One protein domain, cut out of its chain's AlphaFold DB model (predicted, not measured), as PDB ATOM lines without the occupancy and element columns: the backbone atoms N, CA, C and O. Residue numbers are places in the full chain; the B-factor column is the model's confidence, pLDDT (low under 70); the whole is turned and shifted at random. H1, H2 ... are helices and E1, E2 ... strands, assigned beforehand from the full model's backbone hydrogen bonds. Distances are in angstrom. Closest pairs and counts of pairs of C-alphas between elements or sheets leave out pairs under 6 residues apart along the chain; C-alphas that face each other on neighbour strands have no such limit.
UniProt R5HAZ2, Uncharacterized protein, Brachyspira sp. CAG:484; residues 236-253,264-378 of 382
ATOM      1  N   GLU A 236     -20.310  -7.693  -1.108       71.38
ATOM      2  CA  GLU A 236     -20.144  -7.773  -2.563       71.38
ATOM      3  C   GLU A 236     -21.138  -8.759  -3.186       71.38
ATOM      4  O   GLU A 236     -21.724  -8.455  -4.224       71.38
ATOM      5  N   ILE A 237     -21.423  -9.887  -2.519       72.81
ATOM      6  CA  ILE A 237     -22.451 -10.858  -2.932       72.81
ATOM      7  C   ILE A 237     -23.845 -10.211  -2.900       72.81
ATOM      8  O   ILE A 237     -24.606 -10.332  -3.859       72.81
ATOM      9  N   LEU A 238     -24.153  -9.442  -1.853       70.88
ATOM     10  CA  LEU A 238     -25.452  -8.774  -1.677       70.88
ATOM     11  C   LEU A 238     -25.576  -7.429  -2.419       70.88
ATOM     12  O   LEU A 238     -26.673  -6.881  -2.506       70.88
ATOM     13  N   ALA A 239     -24.476  -6.875  -2.936       66.88
ATOM     14  CA  ALA A 239     -24.460  -5.535  -3.517       66.88
ATOM     15  C   ALA A 239     -25.416  -5.421  -4.722       66.88
ATOM     16  O   ALA A 239     -25.338  -6.264  -5.625       66.88
ATOM     17  N   PRO A 240     -26.268  -4.380  -4.789       59.09
ATOM     18  CA  PRO A 240     -27.078  -4.125  -5.970       59.09
ATOM     19  C   PRO A 240     -26.181  -3.817  -7.173       59.09
ATOM     20  O   PRO A 240     -25.052  -3.337  -7.022       59.09
ATOM     21  N   TYR A 241     -26.707  -4.064  -8.370       57.53
ATOM     22  CA  TYR A 241     -26.055  -3.681  -9.616       57.53
ATOM     23  C   TYR A 241     -25.721  -2.177  -9.612       57.53
ATOM     24  O   TYR A 241     -26.585  -1.332  -9.377       57.53
ATOM     25  N   LYS A 242     -24.452  -1.858  -9.875       53.66
ATOM     26  CA  LYS A 242     -23.970  -0.507 -10.186       53.66
ATOM     27  C   LYS A 242     -23.677  -0.463 -11.676       53.66
ATOM     28  O   LYS A 242     -23.172  -1.450 -12.202       53.66
ATOM     29  N   GLU A 243     -23.960   0.661 -12.330       42.81
ATOM     30  CA  GLU A 243     -23.809   0.766 -13.782       42.81
ATOM     31  C   GLU A 243     -22.383   0.434 -14.242       42.81
ATOM     32  O   GLU A 243     -21.418   1.135 -13.943       42.81
ATOM     33  N   GLY A 244     -22.271  -0.685 -14.955       41.44
ATOM     34  CA  GLY A 244     -21.027  -1.313 -15.366       41.44
ATOM     35  C   GLY A 244     -21.337  -2.353 -16.436       41.44
ATOM     36  O   GLY A 244     -22.372  -3.006 -16.377       41.44
ATOM     37  N   ARG A 245     -20.467  -2.426 -17.451       39.22
ATOM     38  CA  ARG A 245     -20.637  -3.100 -18.754       39.22
ATOM     39  C   ARG A 245     -21.785  -4.130 -18.821       39.22
ATOM     40  O   ARG A 245     -21.578  -5.318 -18.590       39.22
ATOM     41  N   VAL A 246     -22.981  -3.659 -19.194       37.84
ATOM     42  CA  VAL A 246     -24.170  -4.500 -19.401       37.84
ATOM     43  C   VAL A 246     -23.939  -5.402 -20.606       37.84
ATOM     44  O   VAL A 246     -24.225  -5.037 -21.744       37.84
ATOM     45  N   GLU A 247     -23.420  -6.598 -20.361       38.53
ATOM     46  CA  GLU A 247     -23.441  -7.663 -21.349       38.53
ATOM     47  C   GLU A 247     -24.756  -8.439 -21.220       38.53
ATOM     48  O   GLU A 247     -24.785  -9.581 -20.780       38.53
ATOM     49  N   THR A 248     -25.875  -7.818 -21.605       37.69
ATOM     50  CA  THR A 248     -27.135  -8.542 -21.821       37.69
ATOM     51  C   THR A 248     -27.009  -9.416 -23.063       37.69
ATOM     52  O   THR A 248     -27.535  -9.079 -24.127       37.69
ATOM     53  N   LYS A 249     -26.327 -10.559 -22.942       39.12
ATOM     54  CA  LYS A 249     -26.608 -11.678 -23.839       39.12
ATOM     55  C   LYS A 249     -28.035 -12.140 -23.521       39.12
ATOM     56  O   LYS A 249     -28.298 -12.470 -22.362       39.12
ATOM     57  N   PRO A 250     -28.970 -12.174 -24.489       37.22
ATOM     58  CA  PRO A 250     -30.187 -12.955 -24.301       37.22
ATOM     59  C   PRO A 250     -29.794 -14.405 -23.991       37.22
ATOM     60  O   PRO A 250     -28.735 -14.863 -24.432       37.22
ATOM     61  N   PHE A 251     -30.628 -15.129 -23.240       38.72
ATOM     62  CA  PHE A 251     -30.381 -16.532 -22.892       38.72
ATOM     63  C   PHE A 251     -30.571 -17.435 -24.127       38.72
ATOM     64  O   PHE A 251     -31.570 -18.134 -24.285       38.72
ATOM     65  N   LEU A 252     -29.611 -17.360 -25.049       35.12
ATOM     66  CA  LEU A 252     -29.521 -18.192 -26.236       35.12
ATOM     67  C   LEU A 252     -29.042 -19.574 -25.807       35.12
ATOM     68  O   LEU A 252     -27.848 -19.802 -25.609       35.12
ATOM     69  N   LEU A 253     -29.995 -20.496 -25.676       35.88
ATOM     70  CA  LEU A 253     -29.719 -21.928 -25.610       35.88
ATOM     71  C   LEU A 253     -28.823 -22.300 -26.808       35.88
ATOM     72  O   LEU A 253     -29.260 -22.121 -27.951       35.88
ATOM     73  N   GLY A 264     -41.418 -12.443 -20.693       36.97
ATOM     74  CA  GLY A 264     -40.935 -12.498 -19.305       36.97
ATOM     75  C   GLY A 264     -39.408 -12.565 -19.123       36.97
ATOM     76  O   GLY A 264     -38.917 -12.147 -18.074       36.97
ATOM     77  N   VAL A 265     -38.628 -12.974 -20.137       39.31
ATOM     78  CA  VAL A 265     -37.145 -12.984 -20.074       39.31
ATOM     79  C   VAL A 265     -36.563 -11.567 -19.994       39.31
ATOM     80  O   VAL A 265     -35.479 -11.380 -19.457       39.31
ATOM     81  N   GLU A 266     -37.313 -10.544 -20.410       40.41
ATOM     82  CA  GLU A 266     -36.954  -9.120 -20.268       40.41
ATOM     83  C   GLU A 266     -36.654  -8.694 -18.815       40.41
ATOM     84  O   GLU A 266     -35.949  -7.710 -18.583       40.41
ATOM     85  N   LYS A 267     -37.162  -9.441 -17.822       47.09
ATOM     86  CA  LYS A 267     -36.870  -9.227 -16.396       47.09
ATOM     87  C   LYS A 267     -35.571  -9.885 -15.920       47.09
ATOM     88  O   LYS A 267     -35.064  -9.491 -14.872       47.09
ATOM     89  N   LEU A 268     -35.053 -10.873 -16.653       47.94
ATOM     90  CA  LEU A 268     -33.859 -11.641 -16.301       47.94
ATOM     91  C   LEU A 268     -32.601 -10.917 -16.782       47.94
ATOM     92  O   LEU A 268     -32.056 -11.188 -17.852       47.94
ATOM     93  N   LYS A 269     -32.128  -9.980 -15.963       57.84
ATOM     94  CA  LYS A 269     -30.828  -9.326 -16.159       57.84
ATOM     95  C   LYS A 269     -29.743 -10.199 -15.531       57.84
ATOM     96  O   LYS A 269     -29.945 -10.712 -14.428       57.84
ATOM     97  N   TYR A 270     -28.580 -10.302 -16.173       54.28
ATOM     98  CA  TYR A 270     -27.360 -10.742 -15.495       54.28
ATOM     99  C   TYR A 270     -26.272  -9.669 -15.562       54.28
ATOM    100  O   TYR A 270     -26.262  -8.831 -16.462       54.28
ATOM    101  N   ALA A 271     -25.368  -9.685 -14.585       55.94
ATOM    102  CA  ALA A 271     -24.205  -8.804 -14.538       55.94
ATOM    103  C   ALA A 271     -22.956  -9.608 -14.176       55.94
ATOM    104  O   ALA A 271     -23.000 -10.412 -13.244       55.94
ATOM    105  N   ILE A 272     -21.860  -9.369 -14.898       57.84
ATOM    106  CA  ILE A 272     -20.528  -9.894 -14.583       57.84
ATOM    107  C   ILE A 272     -19.740  -8.768 -13.916       57.84
ATOM    108  O   ILE A 272     -19.614  -7.680 -14.475       57.84
ATOM    109  N   ILE A 273     -19.236  -9.025 -12.712       63.28
ATOM    110  CA  ILE A 273     -18.398  -8.097 -11.950       63.28
ATOM    111  C   ILE A 273     -17.050  -8.778 -11.727       63.28
ATOM    112  O   ILE A 273     -16.958  -9.724 -10.948       63.28
ATOM    113  N   GLU A 274     -16.018  -8.294 -12.409       59.59
ATOM    114  CA  GLU A 274     -14.622  -8.653 -12.152       59.59
ATOM    115  C   GLU A 274     -14.097  -7.772 -11.006       59.59
ATOM    116  O   GLU A 274     -14.021  -6.548 -11.136       59.59
ATOM    117  N   GLU A 275     -13.738  -8.369  -9.868       56.38
ATOM    118  CA  GLU A 275     -12.969  -7.681  -8.829       56.38
ATOM    119  C   GLU A 275     -11.472  -7.976  -8.993       56.38
ATOM    120  O   GLU A 275     -11.069  -9.117  -9.221       56.38
ATOM    121  N   GLY A 276     -10.628  -6.957  -8.777       48.34
ATOM    122  CA  GLY A 276      -9.158  -7.032  -8.833       48.34
ATOM    123  C   GLY A 276      -8.496  -7.845  -7.707       48.34
ATOM    124  O   GLY A 276      -7.493  -7.419  -7.144       48.34
ATOM    125  N   LYS A 277      -9.095  -8.983  -7.345       57.41
ATOM    126  CA  LYS A 277      -8.669  -9.960  -6.331       57.41
ATOM    127  C   LYS A 277      -8.728 -11.404  -6.869       57.41
ATOM    128  O   LYS A 277      -8.771 -12.338  -6.075       57.41
ATOM    129  N   GLY A 278      -8.807 -11.587  -8.192       64.38
ATOM    130  CA  GLY A 278      -8.993 -12.905  -8.815       64.38
ATOM    131  C   GLY A 278     -10.388 -13.489  -8.576       64.38
ATOM    132  O   GLY A 278     -10.514 -14.673  -8.278       64.38
ATOM    133  N   ARG A 279     -11.441 -12.658  -8.636       71.88
ATOM    134  CA  ARG A 279     -12.832 -13.103  -8.462       71.88
ATOM    135  C   ARG A 279     -13.774 -12.478  -9.471       71.88
ATOM    136  O   ARG A 279     -13.813 -11.253  -9.608       71.88
ATOM    137  N   THR A 280     -14.604 -13.325 -10.061       74.50
ATOM    138  CA  THR A 280     -15.708 -12.926 -10.929       74.50
ATOM    139  C   THR A 280     -17.030 -13.267 -10.249       74.50
ATOM    140  O   THR A 280     -17.226 -14.383  -9.769       74.50
ATOM    141  N   TYR A 281     -17.966 -12.322 -10.218       76.50
ATOM    142  CA  TYR A 281     -19.327 -12.538  -9.724       76.50
ATOM    143  C   TYR A 281     -20.299 -12.435 -10.897       76.50
ATOM    144  O   TYR A 281     -20.412 -11.371 -11.506       76.50
ATOM    145  N   GLN A 282     -21.031 -13.508 -11.194       78.88
ATOM    146  CA  GLN A 282     -22.156 -13.486 -12.130       78.88
ATOM    147  C   GLN A 282     -23.460 -13.451 -11.335       78.88
ATOM    148  O   GLN A 282     -23.836 -14.430 -10.693       78.88
ATOM    149  N   LYS A 283     -24.147 -12.313 -11.364       80.50
ATOM    150  CA  LYS A 283     -25.405 -12.092 -10.637       80.50
ATOM    151  C   LYS A 283     -26.599 -12.203 -11.567       80.50
ATOM    152  O   LYS A 283     -26.513 -11.687 -12.676       80.50
ATOM    153  N   PHE A 284     -27.706 -12.769 -11.095       81.12
ATOM    154  CA  PHE A 284     -28.970 -12.880 -11.827       81.12
ATOM    155  C   PHE A 284     -30.093 -12.178 -11.060       81.12
ATOM    156  O   PHE A 284     -30.209 -12.324  -9.840       81.12
ATOM    157  N   TYR A 285     -30.918 -11.417 -11.779       80.62
ATOM    158  CA  TYR A 285     -31.940 -10.551 -11.195       80.62
ATOM    159  C   TYR A 285     -33.349 -10.892 -11.686       80.62
ATOM    160  O   TYR A 285     -33.540 -11.272 -12.838       80.62
ATOM    161  N   HIS A 286     -34.340 -10.695 -10.814       80.50
ATOM    162  CA  HIS A 286     -35.766 -10.707 -11.130       80.50
ATOM    163  C   HIS A 286     -36.443  -9.553 -10.372       80.50
ATOM    164  O   HIS A 286     -36.130  -9.318  -9.207       80.50
ATOM    165  N   ASN A 287     -37.328  -8.790 -11.028       79.94
ATOM    166  CA  ASN A 287     -37.920  -7.557 -10.472       79.94
ATOM    167  C   ASN A 287     -36.869  -6.603  -9.840       79.94
ATOM    168  O   ASN A 287     -37.091  -6.046  -8.766       79.94
ATOM    169  N   ASP A 288     -35.697  -6.476 -10.480       78.12
ATOM    170  CA  ASP A 288     -34.516  -5.709 -10.028       78.12
ATOM    171  C   ASP A 288     -33.905  -6.114  -8.664       78.12
ATOM    172  O   ASP A 288     -32.977  -5.472  -8.167       78.12
ATOM    173  N   LYS A 289     -34.340  -7.243  -8.095       83.00
ATOM    174  CA  LYS A 289     -33.744  -7.915  -6.927       83.00
ATOM    175  C   LYS A 289     -32.844  -9.064  -7.392       83.00
ATOM    176  O   LYS A 289     -33.144  -9.705  -8.396       83.00
ATOM    177  N   VAL A 290     -31.749  -9.340  -6.682       85.81
ATOM    178  CA  VAL A 290     -30.832 -10.448  -7.015       85.81
ATOM    179  C   VAL A 290     -31.372 -11.765  -6.451       85.81
ATOM    180  O   VAL A 290     -31.627 -11.844  -5.258       85.81
ATOM    181  N   TYR A 291     -31.550 -12.793  -7.286       87.12
ATOM    182  CA  TYR A 291     -32.064 -14.107  -6.851       87.12
ATOM    183  C   TYR A 291     -30.996 -15.209  -6.868       87.12
ATOM    184  O   TYR A 291     -31.052 -16.129  -6.054       87.12
ATOM    185  N   GLU A 292     -29.997 -15.092  -7.750       88.75
ATOM    186  CA  GLU A 292     -28.821 -15.967  -7.801       88.75
ATOM    187  C   GLU A 292     -27.536 -15.134  -7.937       88.75
ATOM    188  O   GLU A 292     -27.511 -14.059  -8.544       88.75
ATOM    189  N   THR A 293     -26.438 -15.611  -7.359       87.38
ATOM    190  CA  THR A 293     -25.087 -15.094  -7.590       87.38
ATOM    191  C   THR A 293     -24.096 -16.246  -7.599       87.38
ATOM    192  O   THR A 293     -23.910 -16.912  -6.586       87.38
ATOM    193  N   ASN A 294     -23.438 -16.443  -8.737       86.12
ATOM    194  CA  ASN A 294     -22.402 -17.446  -8.933       86.12
ATOM    195  C   ASN A 294     -21.033 -16.772  -8.801       86.12
ATOM    196  O   ASN A 294     -20.736 -15.808  -9.510       86.12
ATOM    197  N   VAL A 295     -20.228 -17.249  -7.850       84.56
ATOM    198  CA  VAL A 295     -18.890 -16.726  -7.548       84.56
ATOM    199  C   VAL A 295     -17.844 -17.678  -8.109       84.56
ATOM    200  O   VAL A 295     -17.766 -18.833  -7.692       84.56
ATOM    201  N   TYR A 296     -17.039 -17.166  -9.034       78.62
ATOM    202  CA  TYR A 296     -15.865 -17.826  -9.584       78.62
ATOM    203  C   TYR A 296     -14.631 -17.263  -8.873       78.62
ATOM    204  O   TYR A 296     -14.442 -16.044  -8.824       78.62
ATOM    205  N   ASP A 297     -13.789 -18.137  -8.328       71.56
ATOM    206  CA  ASP A 297     -12.446 -17.762  -7.890       71.56
ATOM    207  C   ASP A 297     -11.492 -18.071  -9.042       71.56
ATOM    208  O   ASP A 297     -11.132 -19.220  -9.282       71.56
ATOM    209  N   ASP A 298     -11.108 -17.030  -9.772       62.12
ATOM    210  CA  ASP A 298     -10.194 -17.086 -10.913       62.12
ATOM    211  C   ASP A 298      -8.734 -16.872 -10.448       62.12
ATOM    212  O   ASP A 298      -7.930 -16.213 -11.108       62.12
ATOM    213  N   LEU A 299      -8.395 -17.431  -9.277       57.03
ATOM    214  CA  LEU A 299      -7.025 -17.569  -8.774       57.03
ATOM    215  C   LEU A 299      -6.322 -18.673  -9.577       57.03
ATOM    216  O   LEU A 299      -6.304 -19.835  -9.185       57.03
ATOM    217  N   LEU A 300      -5.814 -18.286 -10.744       49.75
ATOM    218  CA  LEU A 300      -5.398 -19.177 -11.833       49.75
ATOM    219  C   LEU A 300      -4.018 -19.843 -11.684       49.75
ATOM    220  O   LEU A 300      -3.695 -20.703 -12.500       49.75
ATOM    221  N   ASP A 301      -3.201 -19.443 -10.707       45.12
ATOM    222  CA  ASP A 301      -1.757 -19.726 -10.744       45.12
ATOM    223  C   ASP A 301      -1.319 -21.072 -10.126       45.12
ATOM    224  O   ASP A 301      -0.256 -21.565 -10.501       45.12
ATOM    225  N   GLU A 302      -2.088 -21.701  -9.221       43.81
ATOM    226  CA  GLU A 302      -1.664 -22.957  -8.568       43.81
ATOM    227  C   GLU A 302      -2.771 -24.029  -8.401       43.81
ATOM    228  O   GLU A 302      -3.832 -23.785  -7.834       43.81
ATOM    229  N   TYR A 303      -2.408 -25.260  -8.797       39.25
ATOM    230  CA  TYR A 303      -3.082 -26.566  -8.644       39.25
ATOM    231  C   TYR A 303      -4.245 -26.976  -9.574       39.25
ATOM    232  O   TYR A 303      -5.036 -26.191 -10.077       39.25
ATOM    233  N   TYR A 304      -4.284 -28.295  -9.811       41.00
ATOM    234  CA  TYR A 304      -4.995 -29.012 -10.882       41.00
ATOM    235  C   TYR A 304      -6.452 -29.410 -10.543       41.00
ATOM    236  O   TYR A 304      -6.969 -30.372 -11.112       41.00
ATOM    237  N   GLU A 305      -7.118 -28.747  -9.595       48.06
ATOM    238  CA  GLU A 305      -8.526 -29.066  -9.304       48.06
ATOM    239  C   GLU A 305      -9.472 -28.499 -10.372       48.06
ATOM    240  O   GLU A 305      -9.214 -27.431 -10.934       48.06
ATOM    241  N   THR A 306     -10.592 -29.187 -10.640       51.69
ATOM    242  CA  THR A 306     -11.661 -28.630 -11.479       51.69
ATOM    243  C   THR A 306     -12.127 -27.311 -10.855       51.69
ATOM    244  O   THR A 306     -12.485 -27.286  -9.671       51.69
ATOM    245  N   PRO A 307     -12.092 -26.185 -11.596       64.75
ATOM    246  CA  PRO A 307     -12.395 -24.891 -11.009       64.75
ATOM    247  C   PRO A 307     -13.831 -24.896 -10.480       64.75
ATOM    248  O   PRO A 307     -14.765 -25.304 -11.173       64.75
ATOM    249  N   ARG A 308     -14.010 -24.470  -9.227       73.06
ATOM    250  CA  ARG A 308     -15.303 -24.536  -8.534       73.06
ATOM    251  C   ARG A 308     -16.027 -23.197  -8.578       73.06
ATOM    252  O   ARG A 308     -15.404 -22.135  -8.520       73.06
ATOM    253  N   VAL A 309     -17.351 -23.260  -8.646       82.94
ATOM    254  CA  VAL A 309     -18.250 -22.102  -8.594       82.94
ATOM    255  C   VAL A 309     -19.107 -22.228  -7.352       82.94
ATOM    256  O   VAL A 309     -19.763 -23.248  -7.169       82.94
ATOM    257  N   THR A 310     -19.159 -21.193  -6.521       87.31
ATOM    258  CA  THR A 310     -20.112 -21.168  -5.405       87.31
ATOM    259  C   THR A 310     -21.349 -20.398  -5.835       87.31
ATOM    260  O   THR A 310     -21.303 -19.175  -5.995       87.31
ATOM    261  N   ARG A 311     -22.453 -21.117  -6.027       89.38
ATOM    262  CA  ARG A 311     -23.792 -20.556  -6.201       89.38
ATOM    263  C   ARG A 311     -24.322 -20.076  -4.859       89.38
ATOM    264  O   ARG A 311     -24.225 -20.783  -3.856       89.38
ATOM    265  N   TYR A 312     -24.942 -18.904  -4.865       91.81
ATOM    266  CA  TYR A 312     -25.763 -18.380  -3.781       91.81
ATOM    267  C   TYR A 312     -27.166 -18.087  -4.308       91.81
ATOM    268  O   TYR A 312     -27.289 -17.384  -5.310       91.81
ATOM    269  N   ASN A 313     -28.208 -18.560  -3.623       93.88
ATOM    270  CA  ASN A 313     -29.601 -18.191  -3.893       93.88
ATOM    271  C   ASN A 313     -30.185 -17.436  -2.694       93.88
ATOM    272  O   ASN A 313     -29.813 -17.701  -1.548       93.88
ATOM    273  N   PHE A 314     -31.092 -16.491  -2.939       93.56
ATOM    274  CA  PHE A 314     -31.588 -15.570  -1.911       93.56
ATOM    275  C   PHE A 314     -33.080 -15.770  -1.654       93.56
ATOM    276  O   PHE A 314     -33.883 -15.692  -2.577       93.56
ATOM    277  N   ALA A 315     -33.447 -15.999  -0.392       93.50
ATOM    278  CA  ALA A 315     -34.842 -16.084   0.019       93.50
ATOM    279  C   ALA A 315     -35.399 -14.694   0.318       93.50
ATOM    280  O   ALA A 315     -34.787 -13.935   1.078       93.50
ATOM    281  N   TYR A 316     -36.577 -14.390  -0.217       92.38
ATOM    282  CA  TYR A 316     -37.271 -13.120  -0.046       92.38
ATOM    283  C   TYR A 316     -38.593 -13.263   0.705       92.38
ATOM    284  O   TYR A 316     -39.340 -14.223   0.544       92.38
ATOM    285  N   GLU A 317     -38.904 -12.251   1.510       91.44
ATOM    286  CA  GLU A 317     -40.193 -12.099   2.178       91.44
ATOM    287  C   GLU A 317     -40.488 -10.602   2.321       91.44
ATOM    288  O   GLU A 317     -39.629  -9.824   2.749       91.44
ATOM    289  N   ASN A 318     -41.680 -10.167   1.896       88.94
ATOM    290  CA  ASN A 318     -42.063  -8.748   1.830       88.94
ATOM    291  C   ASN A 318     -41.010  -7.864   1.115       88.94
ATOM    292  O   ASN A 318     -40.683  -6.763   1.561       88.94
ATOM    293  N   GLY A 319     -40.422  -8.378   0.027       84.50
ATOM    294  CA  GLY A 319     -39.386  -7.701  -0.762       84.50
ATOM    295  C   GLY A 319     -38.007  -7.576  -0.096       84.50
ATOM    296  O   GLY A 319     -37.098  -7.023  -0.712       84.50
ATOM    297  N   SER A 320     -37.824  -8.098   1.121       89.19
ATOM    298  CA  SER A 320     -36.553  -8.104   1.857       89.19
ATOM    299  C   SER A 320     -35.895  -9.483   1.818       89.19
ATOM    300  O   SER A 320     -36.594 -10.489   1.898       89.19
ATOM    301  N   ILE A 321     -34.558  -9.546   1.782       90.50
ATOM    302  CA  ILE A 321     -33.836 -10.818   1.940       90.50
ATOM    303  C   ILE A 321     -34.031 -11.330   3.375       90.50
ATOM    304  O   ILE A 321     -33.728 -10.631   4.348       90.50
ATOM    305  N   VAL A 322     -34.519 -12.564   3.501       93.75
ATOM    306  CA  VAL A 322     -34.712 -13.288   4.768       93.75
ATOM    307  C   VAL A 322     -33.937 -14.602   4.849       93.75
ATOM    308  O   VAL A 322     -33.973 -15.251   5.889       93.75
ATOM    309  N   GLY A 323     -33.187 -14.978   3.815       92.25
ATOM    310  CA  GLY A 323     -32.293 -16.130   3.873       92.25
ATOM    311  C   GLY A 323     -31.330 -16.207   2.699       92.25
ATOM    312  O   GLY A 323     -31.499 -15.522   1.689       92.25
ATOM    313  N   VAL A 324     -30.304 -17.038   2.849       95.25
ATOM    314  CA  VAL A 324     -29.313 -17.330   1.813       95.25
ATOM    315  C   VAL A 324     -29.068 -18.833   1.789       95.25
ATOM    316  O   VAL A 324     -28.741 -19.423   2.815       95.25
ATOM    317  N   ALA A 325     -29.191 -19.439   0.618       94.75
ATOM    318  CA  ALA A 325     -28.691 -20.773   0.337       94.75
ATOM    319  C   ALA A 325     -27.344 -20.654  -0.378       94.75
ATOM    320  O   ALA A 325     -27.124 -19.701  -1.128       94.75
ATOM    321  N   LYS A 326     -26.448 -21.616  -0.167       93.38
ATOM    322  CA  LYS A 326     -25.218 -21.769  -0.946       93.38
ATOM    323  C   LYS A 326     -25.021 -23.215  -1.393       93.38
ATOM    324  O   LYS A 326     -25.379 -24.139  -0.662       93.38
ATOM    325  N   GLN A 327     -24.413 -23.391  -2.557       91.69
ATOM    326  CA  GLN A 327     -24.025 -24.683  -3.120       91.69
ATOM    327  C   GLN A 327     -22.708 -24.502  -3.879       91.69
ATOM    328  O   GLN A 327     -22.570 -23.535  -4.629       91.69
ATOM    329  N   ASP A 328     -21.747 -25.404  -3.706       88.00
ATOM    330  CA  ASP A 328     -20.594 -25.471  -4.611       88.00
ATOM    331  C   ASP A 328     -20.958 -26.312  -5.845       88.00
ATOM    332  O   ASP A 328     -21.769 -27.231  -5.756       88.00
ATOM    333  N   LEU A 329     -20.393 -25.963  -6.999       84.12
ATOM    334  CA  LEU A 329     -20.638 -26.563  -8.312       84.12
ATOM    335  C   LEU A 329     -19.309 -26.724  -9.061       84.12
ATOM    336  O   LEU A 329     -18.377 -25.943  -8.847       84.12
ATOM    337  N   GLU A 330     -19.237 -27.652 -10.016       78.56
ATOM    338  CA  GLU A 330     -18.148 -27.637 -11.007       78.56
ATOM    339  C   GLU A 330     -18.398 -26.534 -12.053       78.56
ATOM    340  O   GLU A 330     -19.495 -26.449 -12.610       78.56
ATOM    341  N   LYS A 331     -17.390 -25.698 -12.355       69.69
ATOM    342  CA  LYS A 331     -17.470 -24.647 -13.400       69.69
ATOM    343  C   LYS A 331     -17.748 -25.246 -14.776       69.69
ATOM    344  O   LYS A 331     -18.498 -24.668 -15.562       69.69
ATOM    345  N   ASP A 332     -17.210 -26.434 -15.030       66.25
ATOM    346  CA  ASP A 332     -17.416 -27.184 -16.262       66.25
ATOM    347  C   ASP A 332     -18.794 -27.865 -16.253       66.25
ATOM    348  O   ASP A 332     -18.982 -29.004 -15.820       66.25
ATOM    349  N   GLY A 333     -19.793 -27.111 -16.723       62.19
ATOM    350  CA  GLY A 333     -21.176 -27.566 -16.895       62.19
ATOM    351  C   GLY A 333     -22.135 -27.237 -15.746       62.19
ATOM    352  O   GLY A 333     -23.291 -27.646 -15.821       62.19
ATOM    353  N   PHE A 334     -21.703 -26.495 -14.717       67.25
ATOM    354  CA  PHE A 334     -22.506 -26.166 -13.521       67.25
ATOM    355  C   PHE A 334     -23.062 -27.411 -12.810       67.25
ATOM    356  O   PHE A 334     -24.201 -27.428 -12.331       67.25
ATOM    357  N   GLN A 335     -22.258 -28.475 -12.764       76.88
ATOM    358  CA  GLN A 335     -22.662 -29.756 -12.194       76.88
ATOM    359  C   GLN A 335     -22.829 -29.636 -10.674       76.88
ATOM    360  O   GLN A 335     -21.968 -29.100  -9.977       76.88
ATOM    361  N   HIS A 336     -23.954 -30.143 -10.170       80.50
ATOM    362  CA  HIS A 336     -24.375 -30.057  -8.767       80.50
ATOM    363  C   HIS A 336     -23.937 -31.277  -7.936       80.50
ATOM    364  O   HIS A 336     -24.586 -31.653  -6.963       80.50
ATOM    365  N   GLY A 337     -22.847 -31.920  -8.349       79.94
ATOM    366  CA  GLY A 337     -22.302 -33.146  -7.779       79.94
ATOM    367  C   GLY A 337     -21.298 -33.791  -8.723       79.94
ATOM    368  O   GLY A 337     -21.125 -33.331  -9.852       79.94
ATOM    369  N   ILE A 338     -20.682 -34.881  -8.272       81.56
ATOM    370  CA  ILE A 338     -19.718 -35.677  -9.045       81.56
ATOM    371  C   ILE A 338     -20.195 -37.122  -9.193       81.56
ATOM    372  O   ILE A 338     -20.874 -37.659  -8.321       81.56
ATOM    373  N   TYR A 339     -19.815 -37.788 -10.281       78.12
ATOM    374  CA  TYR A 339     -19.998 -39.235 -10.398       78.12
ATOM    375  C   TYR A 339     -18.816 -39.960  -9.756       78.12
ATOM    376  O   TYR A 339     -17.670 -39.773 -10.164       78.12
ATOM    377  N   LYS A 340     -19.095 -40.800  -8.757       77.50
ATOM    378  CA  LYS A 340     -18.082 -41.501  -7.964       77.50
ATOM    379  C   LYS A 340     -18.572 -42.895  -7.580       77.50
ATOM    380  O   LYS A 340     -19.733 -43.070  -7.228       77.50
ATOM    381  N   ASP A 341     -17.690 -43.891  -7.671       82.69
ATOM    382  CA  ASP A 341     -17.937 -45.282  -7.254       82.69
ATOM    383  C   ASP A 341     -19.211 -45.919  -7.873       82.69
ATOM    384  O   ASP A 341     -19.799 -46.848  -7.326       82.69
ATOM    385  N   GLY A 342     -19.636 -45.424  -9.046       79.88
ATOM    386  CA  GLY A 342     -20.852 -45.841  -9.761       79.88
ATOM    387  C   GLY A 342     -22.134 -45.090  -9.372       79.88
ATOM    388  O   GLY A 342     -23.145 -45.243 -10.056       79.88
ATOM    389  N   GLY A 343     -22.099 -44.263  -8.325       80.44
ATOM    390  CA  GLY A 343     -23.179 -43.360  -7.928       80.44
ATOM    391  C   GLY A 343     -22.968 -41.916  -8.395       80.44
ATOM    392  O   GLY A 343     -21.925 -41.561  -8.946       80.44
ATOM    393  N   PHE A 344     -23.972 -41.077  -8.141       82.69
ATOM    394  CA  PHE A 344     -23.862 -39.619  -8.188       82.69
ATOM    395  C   PHE A 344     -23.843 -39.095  -6.749       82.69
ATOM    396  O   PHE A 344     -24.750 -39.406  -5.978       82.69
ATOM    397  N   ASP A 345     -22.805 -38.342  -6.395       84.25
ATOM    398  CA  ASP A 345     -22.581 -37.748  -5.077       84.25
ATOM    399  C   ASP A 345     -22.861 -36.234  -5.165       84.25
ATOM    400  O   ASP A 345     -22.042 -35.486  -5.715       84.25
ATOM    401  N   PRO A 346     -24.054 -35.770  -4.744       85.25
ATOM    402  CA  PRO A 346     -24.493 -34.401  -4.968       85.25
ATOM    403  C   PRO A 346     -23.891 -33.419  -3.958       85.25
ATOM    404  O   PRO A 346     -23.932 -33.629  -2.742       85.25
ATOM    405  N   PHE A 347     -23.418 -32.273  -4.451       88.81
ATOM    406  CA  PHE A 347     -22.948 -31.186  -3.600       88.81
ATOM    407  C   PHE A 347     -24.125 -30.634  -2.770       88.81
ATOM    408  O   PHE A 347     -25.138 -30.218  -3.343       88.81
ATOM    409  N   PRO A 348     -24.037 -30.626  -1.427       90.19
ATOM    410  CA  PRO A 348     -25.171 -30.293  -0.573       90.19
ATOM    411  C   PRO A 348     -25.519 -28.807  -0.655       90.19
ATOM    412  O   PRO A 348     -24.639 -27.948  -0.560       90.19
ATOM    413  N   ILE A 349     -26.815 -28.493  -0.742       93.62
ATOM    414  CA  ILE A 349     -27.282 -27.128  -0.499       93.62
ATOM    415  C   ILE A 349     -27.258 -26.865   1.009       93.62
ATOM    416  O   ILE A 349     -27.777 -27.638   1.820       93.62
ATOM    417  N   MET A 350     -26.637 -25.749   1.378       94.50
ATOM    418  CA  MET A 350     -26.524 -25.268   2.750       94.50
ATOM    419  C   MET A 350     -27.332 -23.976   2.886       94.50
ATOM    420  O   MET A 350     -27.031 -22.992   2.213       94.50
ATOM    421  N   VAL A 351     -28.336 -23.954   3.761       94.69
ATOM    422  CA  VAL A 351     -29.245 -22.816   3.977       94.69
ATOM    423  C   VAL A 351     -28.910 -22.092   5.278       94.69
ATOM    424  O   VAL A 351     -28.476 -22.702   6.252       94.69
ATOM    425  N   LYS A 352     -29.100 -20.770   5.285       94.12
ATOM    426  CA  LYS A 352     -29.095 -19.935   6.484       94.12
ATOM    427  C   LYS A 352     -30.183 -18.867   6.404       94.12
ATOM    428  O   LYS A 352     -30.116 -17.972   5.556       94.12
ATOM    429  N   MET A 353     -31.139 -18.908   7.325       93.31
ATOM    430  CA  MET A 353     -32.235 -17.939   7.417       93.31
ATOM    431  C   MET A 353     -31.938 -16.795   8.401       93.31
ATOM    432  O   MET A 353     -31.028 -16.836   9.233       93.31
ATOM    433  N   LYS A 354     -32.713 -15.716   8.301       89.94
ATOM    434  CA  LYS A 354     -32.603 -14.518   9.138       89.94
ATOM    435  C   LYS A 354     -32.950 -14.845  10.593       89.94
ATOM    436  O   LYS A 354     -34.099 -15.111  10.922       89.94
ATOM    437  N   GLY A 355     -31.942 -14.756  11.461       87.81
ATOM    438  CA  GLY A 355     -32.021 -15.126  12.880       87.81
ATOM    439  C   GLY A 355     -31.180 -16.357  13.226       87.81
ATOM    440  O   GLY A 355     -30.794 -16.524  14.381       87.81
ATOM    441  N   GLU A 356     -30.812 -17.170  12.235       89.88
ATOM    442  CA  GLU A 356     -29.913 -18.307  12.422       89.88
ATOM    443  C   GLU A 356     -28.452 -17.851  12.568       89.88
ATOM    444  O   GLU A 356     -28.015 -16.836  12.010       89.88
ATOM    445  N   LYS A 357     -27.662 -18.622  13.325       87.56
ATOM    446  CA  LYS A 357     -26.232 -18.348  13.546       87.56
ATOM    447  C   LYS A 357     -25.350 -18.920  12.441       87.56
ATOM    448  O   LYS A 357     -24.433 -18.242  11.976       87.56
ATOM    449  N   GLU A 358     -25.666 -20.118  11.973       89.75
ATOM    450  CA  GLU A 358     -24.829 -20.946  11.100       89.75
ATOM    451  C   GLU A 358     -25.616 -21.417   9.872       89.75
ATOM    452  O   GLU A 358     -26.803 -21.127   9.748       89.75
ATOM    453  N   PHE A 359     -24.932 -22.080   8.938       92.88
ATOM    454  CA  PHE A 359     -25.559 -22.722   7.785       92.88
ATOM    455  C   PHE A 359     -25.869 -24.186   8.112       92.88
ATOM    456  O   PHE A 359     -24.989 -24.897   8.593       92.88
ATOM    457  N   HIS A 360     -27.073 -24.652   7.792       92.75
ATOM    458  CA  HIS A 360     -27.497 -26.044   7.950       92.75
ATOM    459  C   HIS A 360     -27.687 -26.720   6.582       92.75
ATOM    460  O   HIS A 360     -28.046 -26.059   5.608       92.75
ATOM    461  N   LYS A 361     -27.436 -28.034   6.481       94.38
ATOM    462  CA  LYS A 361     -27.744 -28.792   5.254       94.38
ATOM    463  C   LYS A 361     -29.261 -28.936   5.117       94.38
ATOM    464  O   LYS A 361     -29.931 -29.252   6.098       94.38
ATOM    465  N   VAL A 362     -29.771 -28.777   3.899       92.62
ATOM    466  CA  VAL A 362     -31.148 -29.141   3.533       92.62
ATOM    467  C   VAL A 362     -31.168 -30.359   2.611       92.62
ATOM    468  O   VAL A 362     -30.160 -30.686   1.981       92.62
ATOM    469  N   ASP A 363     -32.315 -31.034   2.516       91.62
ATOM    470  CA  ASP A 363     -32.516 -32.139   1.570       91.62
ATOM    471  C   ASP A 363     -32.931 -31.612   0.186       91.62
ATOM    472  O   ASP A 363     -34.016 -31.866  -0.327       91.62
ATOM    473  N   ALA A 364     -32.054 -30.787  -0.386       87.81
ATOM    474  CA  ALA A 364     -32.164 -30.252  -1.734       87.81
ATOM    475  C   ALA A 364     -30.771 -30.219  -2.377       87.81
ATOM    476  O   ALA A 364     -29.772 -29.913  -1.721       87.81
ATOM    477  N   TYR A 365     -30.718 -30.531  -3.674       87.50
ATOM    478  CA  TYR A 365     -29.469 -30.673  -4.437       87.50
ATOM    479  C   TYR A 365     -29.493 -29.925  -5.781       87.50
ATOM    480  O   TYR A 365     -28.501 -29.914  -6.505       87.50
ATOM    481  N   THR A 366     -30.598 -29.251  -6.103       86.44
ATOM    482  CA  THR A 366     -30.732 -28.324  -7.236       86.44
ATOM    483  C   THR A 366     -31.468 -27.063  -6.783       86.44
ATOM    484  O   THR A 366     -32.151 -27.074  -5.757       86.44
ATOM    485  N   ALA A 367     -31.354 -25.977  -7.555       83.25
ATOM    486  CA  ALA A 367     -32.102 -24.749  -7.288       83.25
ATOM    487  C   ALA A 367     -33.624 -24.999  -7.317       83.25
ATOM    488  O   ALA A 367     -34.326 -24.570  -6.409       83.25
ATOM    489  N   ASP A 368     -34.117 -25.786  -8.279       85.12
ATOM    490  CA  ASP A 368     -35.541 -26.132  -8.381       85.12
ATOM    491  C   ASP A 368     -36.043 -26.899  -7.141       85.12
ATOM    492  O   ASP A 368     -37.089 -26.566  -6.590       85.12
ATOM    493  N   ALA A 369     -35.264 -27.862  -6.630       87.56
ATOM    494  CA  ALA A 369     -35.602 -28.586  -5.403       87.56
ATOM    495  C   ALA A 369     -35.601 -27.673  -4.160       87.56
ATOM    496  O   ALA A 369     -36.419 -27.847  -3.259       87.56
ATOM    497  N   LEU A 370     -34.717 -26.668  -4.115       91.25
ATOM    498  CA  LEU A 370     -34.730 -25.639  -3.071       91.25
ATOM    499  C   LEU A 370     -35.985 -24.750  -3.165       91.25
ATOM    500  O   LEU A 370     -36.552 -24.398  -2.132       91.25
ATOM    501  N   PHE A 371     -36.437 -24.412  -4.377       90.25
ATOM    502  CA  PHE A 371     -37.654 -23.624  -4.614       90.25
ATOM    503  C   PHE A 371     -38.931 -24.386  -4.222       90.25
ATOM    504  O   PHE A 371     -39.874 -23.784  -3.704       90.25
ATOM    505  N   GLU A 372     -38.963 -25.706  -4.429       90.12
ATOM    506  CA  GLU A 372     -40.048 -26.571  -3.947       90.12
ATOM    507  C   GLU A 372     -40.039 -26.715  -2.415       90.12
ATOM    508  O   GLU A 372     -41.109 -26.697  -1.800       90.12
ATOM    509  N   LEU A 373     -38.851 -26.799  -1.799       92.19
ATOM    510  CA  LEU A 373     -38.666 -26.934  -0.349       92.19
ATOM    511  C   LEU A 373     -39.014 -25.651   0.432       92.19
ATOM    512  O   LEU A 373     -39.722 -25.721   1.437       92.19
ATOM    513  N   ASP A 374     -38.544 -24.483  -0.016       93.94
ATOM    514  CA  ASP A 374     -38.926 -23.175   0.533       93.94
ATOM    515  C   ASP A 374     -39.123 -22.147  -0.590       93.94
ATOM    516  O   ASP A 374     -38.184 -21.562  -1.139       93.94
ATOM    517  N   LYS A 375     -40.400 -21.865  -0.869       92.62
ATOM    518  CA  LYS A 375     -40.869 -20.944  -1.913       92.62
ATOM    519  C   LYS A 375     -40.397 -19.498  -1.759       92.62
ATOM    520  O   LYS A 375     -40.598 -18.707  -2.675       92.62
ATOM    521  N   ARG A 376     -39.765 -19.122  -0.644       94.38
ATOM    522  CA  ARG A 376     -39.112 -17.810  -0.521       94.38
ATOM    523  C   ARG A 376     -37.876 -17.695  -1.413       94.38
ATOM    524  O   ARG A 376     -37.522 -16.577  -1.768       94.38
ATOM    525  N   PHE A 377     -37.235 -18.810  -1.782       92.50
ATOM    526  CA  PHE A 377     -36.123 -18.836  -2.744       92.50
ATOM    527  C   PHE A 377     -36.576 -18.801  -4.214       92.50
ATOM    528  O   PHE A 377     -35.768 -18.458  -5.073       92.50
ATOM    529  N   ASP A 378     -37.837 -19.142  -4.512       89.50
ATOM    530  CA  ASP A 378     -38.403 -19.096  -5.868       89.50
ATOM    531  C   ASP A 378     -38.455 -17.640  -6.387       89.50
ATOM    532  O   ASP A 378     -39.170 -16.810  -5.806       89.50
TER     533      ASP A 378
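This is residues 236 to 253 and 264 to 378 of the 382 residues of an uncharacterized protein of Brachyspira sp. CAG:484 (UniProt R5HAZ2). A twisted sheet of six antiparallel strands makes the main body, with the small hairpin E6 and E7 set off from it and one short helix, H1, that only grazes it. The strands E1 to E5 follow one another across the sheet as a meander, each the antiparallel neighbour of the one before, and E8 adds the last edge in the order E1, E2, E3, E4, E5, E8. The printed part has 133 residues with eight named strands and then one named helix; the class is mostly strand, though under half of the residues are in named elements. It is compact, with a radius of gyration of the C-alphas of 15.6 A and spans of 44 by 35 by 34 A.

Residues 236 to 253 have no named element. Beyond the cut, E1, residues 269 to 275, is an edge strand and forms a hairpin with E2, residues 279 to 286, where N 273 and O 281 are 2.9 A apart. E2 forms a hairpin with E3, residues 289 to 297, where N 282 and O 294 are 2.9 A apart; E3 bends by 55 degrees at residue 292. E3 and E4, residues 308 to 317, are a hairpin, with N 312 and O 293 2.8 A apart. E4 and E5, residues 320 to 330, are a hairpin, with N 311 and O 327 2.8 A apart; E5 bends by 59 degrees at residue 323. The hairpin of E6, residues 337 to 340, and E7, residues 343 to 346, has N 345 and O 338 2.8 A apart. The closest C-alphas of E5 and E6 are those of Leu 329 and Gly 337, 6.8 A apart. E8, residues 350 to 353, is the other edge strand and antiparallel to E5, with N 326 and O 350 2.8 A apart. H1, residues 367 to 373, only grazes the sheet with residues 367 to 371; every O i to N i+4 pair in it is within hydrogen-bond range.

E1 begins at C-alpha 269, (-30.828, -9.326, -16.159), and measures 19.4 A. E2 measures 23.2 A, E3 23.5 A, and E4 and E5 29.8 A each. E6 measures 9.4 A, E7 9.5 A, E8 10.4 A and H1 9.8 A, ending at C-alpha 373, (-38.666, -26.934, -0.349).

The C-alphas of Glu 243 and Asp 341, the two farthest apart, are 46.9 A apart. Residues 254 to 263 are not printed, and C-alphas 253 and 264 are 16.0 A apart across this cut. The link from E8 to H1 is long, with 13 residues. The mean pLDDT of the printed part is 74.4, and residues 239 to 253, 264 to 278, 298 to 307 and 331 to 334 are under 70.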